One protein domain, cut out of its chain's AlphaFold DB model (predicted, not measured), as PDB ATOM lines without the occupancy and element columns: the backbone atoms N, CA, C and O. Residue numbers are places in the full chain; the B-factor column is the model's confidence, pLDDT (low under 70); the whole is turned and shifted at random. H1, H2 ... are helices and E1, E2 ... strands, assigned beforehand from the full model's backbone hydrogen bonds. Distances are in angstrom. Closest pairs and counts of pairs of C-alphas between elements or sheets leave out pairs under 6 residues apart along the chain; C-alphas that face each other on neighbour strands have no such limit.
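Overview. This is residues 3 to 84 of the 187 residues of the protein "FAD_binding_3 domain-containing protein" of Microcoleus sp. SIO2G3 (UniProt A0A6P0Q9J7). Picture a ribbon of two antiparallel strands, E1 and E2, with a helical hairpin, H2 and H3, beside it, so placed that H3 is over one face of the ribbon. Look for the long loop of residues 9 to 20 at one end of the longest axis, and for the short helix H1 with the long loop of residues 40 to 58 toward the other end. The printed part has 82 residues with two named strands and three named helices, in the order E1, E2, H1, H2, H3, and its class is mixed, helices and strands. It is loose, with a radius of gyration of the C-alphas of 14.9 A, and only just elongated, spanning 44 by 29 by 19 A.

Along the chain. Find C-alpha 3 at (47.279, 30.486, 35.577); from there E1, residues 3 to 8, runs 16.0 A to C-alpha 8 at (49.820, 29.412, 19.775). E2, residues 21 to 27, brings you back over 20.1 A to C-alpha 27 at (49.555, 25.675, 38.431). Next comes H1, residues 34 to 39. Further on, H2, residues 59 to 72, is the longest helix at 19.8 A. H3, residues 75 to 83, measures 12.5 A and ends at C-alpha 83, (35.868, 23.679, 26.842).

Arrangement. Begin at the sheet, where E1 and E2 form a hairpin, with 161 degrees between their directions. Look across it at N 6 and O 23, 2.9 A apart, and at N 23 and O 6, 2.8 A apart, both within hydrogen-bond range. Now look to H3: its closest C-alpha to E2 is that of Leu 80, 7.8 A from the C-alpha of Trp 24. E1 and H3 are near each other, with 5 pairs of C-alphas within 10 A. H2 touches H3 with residues 66 to 70 alone, closest at the C-alphas of Ala 69 and Gln 78, 6.1 A apart. These two helices form a helical hairpin, running opposite ways at a shallow tilt of 12 degrees. H1 is close to H2 but not clearly touching, and their closest C-alphas, those of Val 39 and Val 61, are 6.2 A apart. The lines of H1 and H2 are about perpendicular, at 85 degrees. H1 is apart from E1 and from H3, and H2 is apart from both strands. In H1 and H3 every O i to N i+4 pair is within hydrogen-bond range; in H2, 8 of 10 are.

Size, cuts and confidence. Look to Asp 16 and Asp 34 for the two C-alphas farthest apart, at 44.6 A. The printed part has no cut. The links from E1 to E2, 12 residues, and from H1 to H2, 19 residues, are long; the link from E2 to H1 is short, and the one from H2 to H3 is tight. The mean pLDDT of the printed part of this model is 93.5, and no printed residue is under 70.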
ATOM      1  N   ALA A   3      47.790  31.046  36.824       92.88
ATOM      2  CA  ALA A   3      47.279  30.486  35.577       92.88
ATOM      3  C   ALA A   3      47.757  31.348  34.400       92.88
ATOM      4  O   ALA A   3      47.970  32.551  34.559       92.88
ATOM      5  N   LEU A   4      47.960  30.727  33.242       93.12
ATOM      6  CA  LEU A   4      48.451  31.374  32.024       93.12
ATOM      7  C   LEU A   4      47.541  30.998  30.857       93.12
ATOM      8  O   LEU A   4      47.043  29.877  30.797       93.12
ATOM      9  N   CYS A   5      47.343  31.931  29.933       94.62
ATOM     10  CA  CYS A   5      46.605  31.722  28.693       94.62
ATOM     11  C   CYS A   5      47.245  32.579  27.600       94.62
ATOM     12  O   CYS A   5      47.473  33.771  27.812       94.62
ATOM     13  N   TYR A   6      47.579  31.978  26.463       94.19
ATOM     14  CA  TYR A   6      48.194  32.666  25.334       94.19
ATOM     15  C   TYR A   6      47.898  31.946  24.020       94.19
ATOM     16  O   TYR A   6      47.555  30.764  23.991       94.19
ATOM     17  N   LEU A   7      48.023  32.674  22.913       95.06
ATOM     18  CA  LEU A   7      47.818  32.121  21.579       95.06
ATOM     19  C   LEU A   7      49.046  31.335  21.126       95.06
ATOM     20  O   LEU A   7      50.181  31.757  21.338       95.06
ATOM     21  N   VAL A   8      48.803  30.215  20.456       95.38
ATOM     22  CA  VAL A   8      49.820  29.412  19.775       95.38
ATOM     23  C   VAL A   8      49.401  29.188  18.321       95.38
ATOM     24  O   VAL A   8      48.208  29.292  18.009       95.38
ATOM     25  N   PRO A   9      50.349  28.908  17.410       97.06
ATOM     26  CA  PRO A   9      50.010  28.628  16.023       97.06
ATOM     27  C   PRO A   9      49.004  27.478  15.885       97.06
ATOM     28  O   PRO A   9      48.909  26.594  16.745       97.06
ATOM     29  N   GLY A  10      48.246  27.495  14.790       96.31
ATOM     30  CA  GLY A  10      47.415  26.362  14.394       96.31
ATOM     31  C   GLY A  10      48.247  25.095  14.115       96.31
ATOM     32  O   GLY A  10      49.482  25.133  14.144       96.31
ATOM     33  N   PRO A  11      47.601  23.939  13.871       93.19
ATOM     34  CA  PRO A  11      48.302  22.672  13.645       93.19
ATOM     35  C   PRO A  11      49.297  22.697  12.477       93.19
ATOM     36  O   PRO A  11      50.228  21.898  12.494       93.19
ATOM     37  N   ASN A  12      49.135  23.605  11.509       95.56
ATOM     38  CA  ASN A  12      50.050  23.774  10.380       95.56
ATOM     39  C   ASN A  12      50.849  25.090  10.462       95.56
ATOM     40  O   ASN A  12      51.403  25.539   9.461       95.56
ATOM     41  N   GLY A  13      50.915  25.720  11.641       95.31
ATOM     42  CA  GLY A  13      51.667  26.959  11.861       95.31
ATOM     43  C   GLY A  13      50.887  28.246  11.570       95.31
ATOM     44  O   GLY A  13      51.488  29.312  11.464       95.31
ATOM     45  N   GLU A  14      49.562  28.179  11.442       97.50
ATOM     46  CA  GLU A  14      48.726  29.327  11.097       97.50
ATOM     47  C   GLU A  14      48.730  30.409  12.191       97.50
ATOM     48  O   GLU A  14      48.569  30.108  13.378       97.50
ATOM     49  N   LEU A  15      48.854  31.678  11.783       95.88
ATOM     50  CA  LEU A  15      48.878  32.847  12.679       95.88
ATOM     51  C   LEU A  15      47.659  33.773  12.529       95.88
ATOM     52  O   LEU A  15      47.492  34.697  13.327       95.88
ATOM     53  N   ASP A  16      46.798  33.520  11.544       96.88
ATOM     54  CA  ASP A  16      45.614  34.340  11.284       96.88
ATOM     55  C   ASP A  16      44.577  34.238  12.417       96.88
ATOM     56  O   ASP A  16      44.486  33.252  13.164       96.88
ATOM     57  N   GLU A  17      43.731  35.260  12.531       94.88
ATOM     58  CA  GLU A  17      42.552  35.207  13.392       94.88
ATOM     59  C   GLU A  17      41.630  34.037  13.007       94.88
ATOM     60  O   GLU A  17      41.490  33.686  11.838       94.88
ATOM     61  N   GLY A  18      41.063  33.363  14.012       94.56
ATOM     62  CA  GLY A  18      40.235  32.166  13.822       94.56
ATOM     63  C   GLY A  18      40.994  30.875  13.481       94.56
ATOM     64  O   GLY A  18      40.405  29.804  13.591       94.56
ATOM     65  N   LYS A  19      42.285  30.940  13.116       96.06
ATOM     66  CA  LYS A  19      43.103  29.751  12.780       96.06
ATOM     67  C   LYS A  19      44.146  29.376  13.839       96.06
ATOM     68  O   LYS A  19      44.676  28.267  13.818       96.06
ATOM     69  N   ARG A  20      44.443  30.290  14.765       96.19
ATOM     70  CA  ARG A  20      45.315  30.051  15.926       96.19
ATOM     71  C   ARG A  20      44.633  29.165  16.966       96.19
ATOM     72  O   ARG A  20      43.411  29.069  17.028       96.19
ATOM     73  N   ARG A  21      45.441  28.578  17.841       94.19
ATOM     74  CA  ARG A  21      44.992  27.842  19.026       94.19
ATOM     75  C   ARG A  21      45.259  28.651  20.287       94.19
ATOM     76  O   ARG A  21      46.047  29.592  20.288       94.19
ATOM     77  N   ILE A  22      44.617  28.252  21.375       93.50
ATOM     78  CA  ILE A  22      44.884  28.775  22.712       93.50
ATOM     79  C   ILE A  22      45.614  27.688  23.491       93.50
ATOM     80  O   ILE A  22      45.127  26.561  23.576       93.50
ATOM     81  N   ASN A  23      46.764  28.032  24.069       94.44
ATOM     82  CA  ASN A  23      47.349  27.254  25.145       94.44
ATOM     83  C   ASN A  23      46.988  27.907  26.475       94.44
ATOM     84  O   ASN A  23      47.176  29.111  26.656       94.44
ATOM     85  N   TRP A  24      46.503  27.108  27.415       95.19
ATOM     86  CA  TRP A  24      46.243  27.564  28.768       95.19
ATOM     87  C   TRP A  24      46.687  26.504  29.766       95.19
ATOM     88  O   TRP A  24      46.717  25.314  29.460       95.19
ATOM     89  N   LEU A  25      47.067  26.948  30.958       94.56
ATOM     90  CA  LEU A  25      47.457  26.061  32.044       94.56
ATOM     91  C   LEU A  25      47.141  26.692  33.393       94.56
ATOM     92  O   LEU A  25      47.069  27.917  33.535       94.56
ATOM     93  N   TRP A  26      47.016  25.834  34.395       94.69
ATOM     94  CA  TRP A  26      46.873  26.219  35.787       94.69
ATOM     95  C   TRP A  26      47.911  25.482  36.627       94.69
ATOM     96  O   TRP A  26      47.999  24.258  36.578       94.69
ATOM     97  N   TYR A  27      48.682  26.233  37.411       93.81
ATOM     98  CA  TYR A  27      49.555  25.675  38.431       93.81
ATOM     99  C   TYR A  27      48.805  25.560  39.756       93.81
ATOM    100  O   TYR A  27      48.281  26.550  40.280       93.81
ATOM    101  N   PHE A  28      48.809  24.360  40.324       90.25
ATOM    102  CA  PHE A  28      48.156  24.037  41.586       90.25
ATOM    103  C   PHE A  28      49.081  23.171  42.446       90.25
ATOM    104  O   PHE A  28      49.908  22.421  41.929       90.25
ATOM    105  N   ASN A  29      48.966  23.316  43.766       91.12
ATOM    106  CA  ASN A  29      49.759  22.540  44.715       91.12
ATOM    107  C   ASN A  29      49.024  21.243  45.046       91.12
ATOM    108  O   ASN A  29      47.840  21.280  45.367       91.12
ATOM    109  N   ILE A  30      49.759  20.138  45.031       90.75
ATOM    110  CA  ILE A  30      49.323  18.811  45.463       90.75
ATOM    111  C   ILE A  30      50.361  18.304  46.459       90.75
ATOM    112  O   ILE A  30      51.559  18.510  46.236       90.75
ATOM    113  N   LEU A  31      49.932  17.692  47.565       90.50
ATOM    114  CA  LEU A  31      50.869  17.065  48.492       90.50
ATOM    115  C   LEU A  31      51.524  15.850  47.838       90.50
ATOM    116  O   LEU A  31      50.886  15.058  47.143       90.50
ATOM    117  N   ASP A  32      52.817  15.691  48.097       88.69
ATOM    118  CA  ASP A  32      53.518  14.473  47.714       88.69
ATOM    119  C   ASP A  32      52.962  13.254  48.480       88.69
ATOM    120  O   ASP A  32      52.297  13.385  49.512       88.69
ATOM    121  N   GLY A  33      53.222  12.054  47.966       91.94
ATOM    122  CA  GLY A  33      52.677  10.802  48.486       91.94
ATOM    123  C   GLY A  33      51.335  10.445  47.848       91.94
ATOM    124  O   GLY A  33      51.211  10.404  46.622       91.94
ATOM    125  N   ASP A  34      50.333  10.133  48.669       93.94
ATOM    126  CA  ASP A  34      49.074   9.547  48.192       93.94
ATOM    127  C   ASP A  34      48.240  10.504  47.333       93.94
ATOM    128  O   ASP A  34      47.575  10.060  46.394       93.94
ATOM    129  N   GLU A  35      48.293  11.813  47.600       93.19
ATOM    130  CA  GLU A  35      47.556  12.808  46.813       93.19
ATOM    131  C   GLU A  35      48.155  12.930  45.406       93.19
ATOM    132  O   GLU A  35      47.441  12.751  44.416       93.19
ATOM    133  N   LEU A  36      49.479  13.107  45.300       94.62
ATOM    134  CA  LEU A  36      50.171  13.109  44.011       94.62
ATOM    135  C   LEU A  36      49.976  11.789  43.261       94.62
ATOM    136  O   LEU A  36      49.652  11.801  42.076       94.62
ATOM    137  N   LYS A  37      50.103  10.645  43.944       95.75
ATOM    138  CA  LYS A  37      49.851   9.324  43.351       95.75
ATOM    139  C   LYS A  37      48.431   9.222  42.802       95.75
ATOM    140  O   LYS A  37      48.241   8.699  41.707       95.75
ATOM    141  N   THR A  38      47.445   9.743  43.526       95.25
ATOM    142  CA  THR A  38      46.041   9.764  43.098       95.25
ATOM    143  C   THR A  38      45.868  10.615  41.843       95.25
ATOM    144  O   THR A  38      45.301  10.133  40.862       95.25
ATOM    145  N   VAL A  39      46.384  11.844  41.831       95.44
ATOM    146  CA  VAL A  39      46.304  12.733  40.659       95.44
ATOM    147  C   VAL A  39      47.016  12.125  39.448       95.44
ATOM    148  O   VAL A  39      46.520  12.220  38.330       95.44
ATOM    149  N   MET A  40      48.139  11.443  39.675       97.06
ATOM    150  CA  MET A  40      48.979  10.863  38.628       97.06
ATOM    151  C   MET A  40      48.622   9.418  38.238       97.06
ATOM    152  O   MET A  40      49.319   8.813  37.424       97.06
ATOM    153  N   THR A  41      47.554   8.844  38.796       97.31
ATOM    154  CA  THR A  41      47.033   7.538  38.367       97.31
ATOM    155  C   THR A  41      46.158   7.715  37.130       97.31
ATOM    156  O   THR A  41      45.169   8.449  37.178       97.31
ATOM    157  N   ASP A  42      46.510   7.027  36.047       96.12
ATOM    158  CA  ASP A  42      45.791   7.057  34.777       96.12
ATOM    159  C   ASP A  42      44.443   6.310  34.824       96.12
ATOM    160  O   ASP A  42      44.082   5.653  35.807       96.12
ATOM    161  N   SER A  43      43.676   6.414  33.738       93.88
ATOM    162  CA  SER A  43      42.384   5.736  33.558       93.88
ATOM    163  C   SER A  43      42.445   4.203  33.616       93.88
ATOM    164  O   SER A  43      41.416   3.576  33.857       93.88
ATOM    165  N   GLN A  44      43.625   3.605  33.443       95.06
ATOM    166  CA  GLN A  44      43.874   2.161  33.512       95.06
ATOM    167  C   GLN A  44      44.432   1.720  34.879       95.06
ATOM    168  O   GLN A  44      44.717   0.542  35.083       95.06
ATOM    169  N   GLY A  45      44.583   2.645  35.835       94.88
ATOM    170  CA  GLY A  45      45.116   2.375  37.171       94.88
ATOM    171  C   GLY A  45      46.645   2.423  37.275       94.88
ATOM    172  O   GLY A  45      47.193   2.142  38.341       94.88
ATOM    173  N   GLY A  46      47.352   2.796  36.206       96.69
ATOM    174  CA  GLY A  46      48.800   2.967  36.193       96.69
ATOM    175  C   GLY A  46      49.231   4.311  36.781       96.69
ATOM    176  O   GLY A  46      48.759   5.366  36.367       96.69
ATOM    177  N   VAL A  47      50.171   4.307  37.729       96.88
ATOM    178  CA  VAL A  47      50.747   5.553  38.265       96.88
ATOM    179  C   VAL A  47      51.818   6.079  37.309       96.88
ATOM    180  O   VAL A  47      52.866   5.453  37.126       96.88
ATOM    181  N   ARG A  48      51.582   7.252  36.720       96.31
ATOM    182  CA  ARG A  48      52.537   7.952  35.857       96.31
ATOM    183  C   ARG A  48      53.475   8.819  36.693       96.31
ATOM    184  O   ARG A  48      53.046   9.509  37.604       96.31
ATOM    185  N   LYS A  49      54.775   8.807  36.389       92.81
ATOM    186  CA  LYS A  49      55.761   9.586  37.164       92.81
ATOM    187  C   LYS A  49      55.924  11.010  36.643       92.81
ATOM    188  O   LYS A  49      55.806  11.953  37.405       92.81
ATOM    189  N   PHE A  50      56.178  11.166  35.348       91.56
ATOM    190  CA  PHE A  50      56.636  12.448  34.798       91.56
ATOM    191  C   PHE A  50      55.581  13.199  33.992       91.56
ATOM    192  O   PHE A  50      55.671  14.412  33.843       91.56
ATOM    193  N   PHE A  51      54.604  12.484  33.441       95.31
ATOM    194  CA  PHE A  51      53.617  13.045  32.529       95.31
ATOM    195  C   PHE A  51      52.397  12.131  32.465       95.31
ATOM    196  O   PHE A  51      52.546  10.920  32.302       95.31
ATOM    197  N   LEU A  52      51.208  12.711  32.592       96.56
ATOM    198  CA  LEU A  52      49.930  12.036  32.408       96.56
ATOM    199  C   LEU A  52      49.267  12.619  31.150       96.56
ATOM    200  O   LEU A  52      48.845  13.777  31.190       96.56
ATOM    201  N   PRO A  53      49.230  11.876  30.028       94.44
ATOM    202  CA  PRO A  53      48.863  12.427  28.728       94.44
ATOM    203  C   PRO A  53      47.366  12.734  28.594       94.44
ATOM    204  O   PRO A  53      46.527  12.322  29.401       94.44
ATOM    205  N   GLN A  54      47.037  13.458  27.521       92.06
ATOM    206  CA  GLN A  54      45.661  13.791  27.166       92.06
ATOM    207  C   GLN A  54      44.798  12.535  27.024       92.06
ATOM    208  O   GLN A  54      45.158  11.597  26.318       92.06
ATOM    209  N   GLY A  55      43.635  12.541  27.673       89.50
ATOM    210  CA  GLY A  55      42.695  11.417  27.650       89.50
ATOM    211  C   GLY A  55      43.034  10.275  28.614       89.50
ATOM    212  O   GLY A  55      42.234   9.353  28.743       89.50
ATOM    213  N   GLU A  56      44.168  10.334  29.321       95.31
ATOM    214  CA  GLU A  56      44.502   9.375  30.382       95.31
ATOM    215  C   GLU A  56      44.180   9.892  31.790       95.31
ATOM    216  O   GLU A  56      44.149   9.102  32.734       95.31
ATOM    217  N   VAL A  57      43.900  11.190  31.946       94.88
ATOM    218  CA  VAL A  57      43.466  11.767  33.224       94.88
ATOM    219  C   VAL A  57      42.108  11.187  33.621       94.88
ATOM    220  O   VAL A  57      41.160  11.210  32.838       94.88
ATOM    221  N   ARG A  58      42.000  10.666  34.848       95.12
ATOM    222  CA  ARG A  58      40.741  10.110  35.367       95.12
ATOM    223  C   ARG A  58      39.673  11.193  35.494       95.12
ATOM    224  O   ARG A  58      39.938  12.267  36.034       95.12
ATOM    225  N   GLU A  59      38.444  10.858  35.114       92.25
ATOM    226  CA  GLU A  59      37.309  11.788  35.180       92.25
ATOM    227  C   GLU A  59      37.067  12.321  36.601       92.25
ATOM    228  O   GLU A  59      36.765  13.495  36.795       92.25
ATOM    229  N   SER A  60      37.293  11.494  37.625       93.44
ATOM    230  CA  SER A  60      37.190  11.924  39.023       93.44
ATOM    231  C   SER A  60      38.185  13.033  39.386       93.44
ATOM    232  O   SER A  60      37.825  13.947  40.125       93.44
ATOM    233  N   VAL A  61      39.408  12.988  38.846       93.00
ATOM    234  CA  VAL A  61      40.425  14.035  39.035       93.00
ATOM    235  C   VAL A  61      40.015  15.298  38.280       93.00
ATOM    236  O   VAL A  61      40.038  16.384  38.856       93.00
ATOM    237  N   MET A  62      39.551  15.167  37.032       91.62
ATOM    238  CA  MET A  62      39.048  16.306  36.255       91.62
ATOM    239  C   MET A  62      37.891  17.013  36.961       91.62
ATOM    240  O   MET A  62      37.913  18.236  37.097       91.62
ATOM    241  N   GLN A  63      36.921  16.263  37.485       91.69
ATOM    242  CA  GLN A  63      35.786  16.829  38.207       91.69
ATOM    243  C   GLN A  63      36.218  17.546  39.493       91.69
ATOM    244  O   GLN A  63      35.737  18.644  39.774       91.69
ATOM    245  N   GLN A  64      37.154  16.973  40.258       91.50
ATOM    246  CA  GLN A  64      37.724  17.638  41.436       91.50
ATOM    247  C   GLN A  64      38.402  18.961  41.064       91.50
ATOM    248  O   GLN A  64      38.166  19.979  41.718       91.50
ATOM    249  N   MET A  65      39.184  18.977  39.981       90.81
ATOM    250  CA  MET A  65      39.843  20.189  39.497       90.81
ATOM    251  C   MET A  65      38.843  21.241  39.001       90.81
ATOM    252  O   MET A  65      39.017  22.416  39.322       90.81
ATOM    253  N   ARG A  66      37.764  20.850  38.304       90.06
ATOM    254  CA  ARG A  66      36.680  21.769  37.896       90.06
ATOM    255  C   ARG A  66      35.982  22.396  39.102       90.06
ATOM    256  O   ARG A  66      35.714  23.595  39.110       90.06
ATOM    257  N   VAL A  67      35.709  21.610  40.146       91.50
ATOM    258  CA  VAL A  67      35.122  22.122  41.395       91.50
ATOM    259  C   VAL A  67      36.075  23.100  42.081       91.50
ATOM    260  O   VAL A  67      35.652  24.189  42.468       91.50
ATOM    261  N   ALA A  68      37.361  22.754  42.182       89.94
ATOM    262  CA  ALA A  68      38.372  23.632  42.763       89.94
ATOM    263  C   ALA A  68      38.512  24.943  41.967       89.94
ATOM    264  O   ALA A  68      38.552  26.019  42.565       89.94
ATOM    265  N   ALA A  69      38.508  24.879  40.632       91.00
ATOM    266  CA  ALA A  69      38.633  26.041  39.756       91.00
ATOM    267  C   ALA A  69      37.611  27.145  40.080       91.00
ATOM    268  O   ALA A  69      37.970  28.319  40.047       91.00
ATOM    269  N   LYS A  70      36.384  26.802  40.496       91.25
ATOM    270  CA  LYS A  70      35.348  27.786  40.870       91.25
ATOM    271  C   LYS A  70      35.716  28.655  42.075       91.25
ATOM    272  O   LYS A  70      35.254  29.786  42.176       91.25
ATOM    273  N   GLY A  71      36.529  28.137  42.997       90.06
ATOM    274  CA  GLY A  71      36.976  28.872  44.186       90.06
ATOM    275  C   GLY A  71      38.253  29.685  43.975       90.06
ATOM    276  O   GLY A  71      38.586  30.529  44.806       90.06
ATOM    277  N   TYR A  72      38.973  29.419  42.887       88.94
ATOM    278  CA  TYR A  72      40.351  29.854  42.703       88.94
ATOM    279  C   TYR A  72      40.550  30.699  41.439       88.94
ATOM    280  O   TYR A  72      41.283  31.686  41.459       88.94
ATOM    281  N   LEU A  73      39.912  30.330  40.334       91.69
ATOM    282  CA  LEU A  73      40.166  30.923  39.030       91.69
ATOM    283  C   LEU A  73      39.083  31.934  38.635       91.69
ATOM    284  O   LEU A  73      37.913  31.727  38.952       91.69
ATOM    285  N   PRO A  74      39.438  33.003  37.900       93.38
ATOM    286  CA  PRO A  74      38.461  33.876  37.250       93.38
ATOM    287  C   PRO A  74      37.567  33.112  36.261       93.38
ATOM    288  O   PRO A  74      37.989  32.101  35.698       93.38
ATOM    289  N   GLU A  75      36.371  33.640  35.985       93.44
ATOM    290  CA  GLU A  75      35.359  32.998  35.125       93.44
ATOM    291  C   GLU A  75      35.896  32.583  33.750       93.44
ATOM    292  O   GLU A  75      35.593  31.490  33.279       93.44
ATOM    293  N   ILE A  76      36.764  33.394  33.135       92.56
ATOM    294  CA  ILE A  76      37.359  33.069  31.832       92.56
ATOM    295  C   ILE A  76      38.152  31.755  31.857       92.56
ATOM    296  O   ILE A  76      38.075  30.970  30.918       92.56
ATOM    297  N   PHE A  77      38.875  31.467  32.940       93.31
ATOM    298  CA  PHE A  77      39.620  30.217  33.076       93.31
ATOM    299  C   PHE A  77      38.710  29.046  33.447       93.31
ATOM    300  O   PHE A  77      38.959  27.927  33.010       93.31
ATOM    301  N   GLN A  78      37.640  29.291  34.208       92.69
ATOM    302  CA  GLN A  78      36.614  28.273  34.449       92.69
ATOM    303  C   GLN A  78      35.947  27.858  33.130       92.69
ATOM    304  O   GLN A  78      35.754  26.675  32.882       92.69
ATOM    305  N   TYR A  79      35.681  28.817  32.242       92.38
ATOM    306  CA  TYR A  79      35.160  28.537  30.907       92.38
ATOM    307  C   TYR A  79      36.137  27.703  30.060       92.38
ATOM    308  O   TYR A  79      35.725  26.749  29.406       92.38
ATOM    309  N   LEU A  80      37.445  27.988  30.131       92.88
ATOM    310  CA  LEU A  80      38.471  27.166  29.471       92.88
ATOM    311  C   LEU A  80      38.508  25.723  30.003       92.88
ATOM    312  O   LEU A  80      38.715  24.798  29.217       92.88
ATOM    313  N   PHE A  81      38.262  25.512  31.301       89.81
ATOM    314  CA  PHE A  81      38.102  24.174  31.881       89.81
ATOM    315  C   PHE A  81      36.940  23.407  31.246       89.81
ATOM    316  O   PHE A  81      37.108  22.241  30.897       89.81
ATOM    317  N   GLU A  82      35.785  24.054  31.074       87.81
ATOM    318  CA  GLU A  82      34.600  23.419  30.481       87.81
ATOM    319  C   GLU A  82      34.798  23.084  28.995       87.81
ATOM    320  O   GLU A  82      34.341  22.038  28.539       87.81
ATOM    321  N   LEU A  83      35.528  23.925  28.250       91.50
ATOM    322  CA  LEU A  83      35.868  23.679  26.842       91.50
ATOM    323  C   LEU A  83      36.952  22.610  26.640       91.50
ATOM    324  O   LEU A  83      37.147  22.130  25.523       91.50
ATOM    325  N   THR A  84      37.700  22.255  27.684       90.81
ATOM    326  CA  THR A  84      38.817  21.314  27.569       90.81
ATOM    327  C   THR A  84      38.330  19.884  27.774       90.81
ATOM    328  O   THR A  84      38.182  19.416  28.902       90.81
TER     329      THR A  84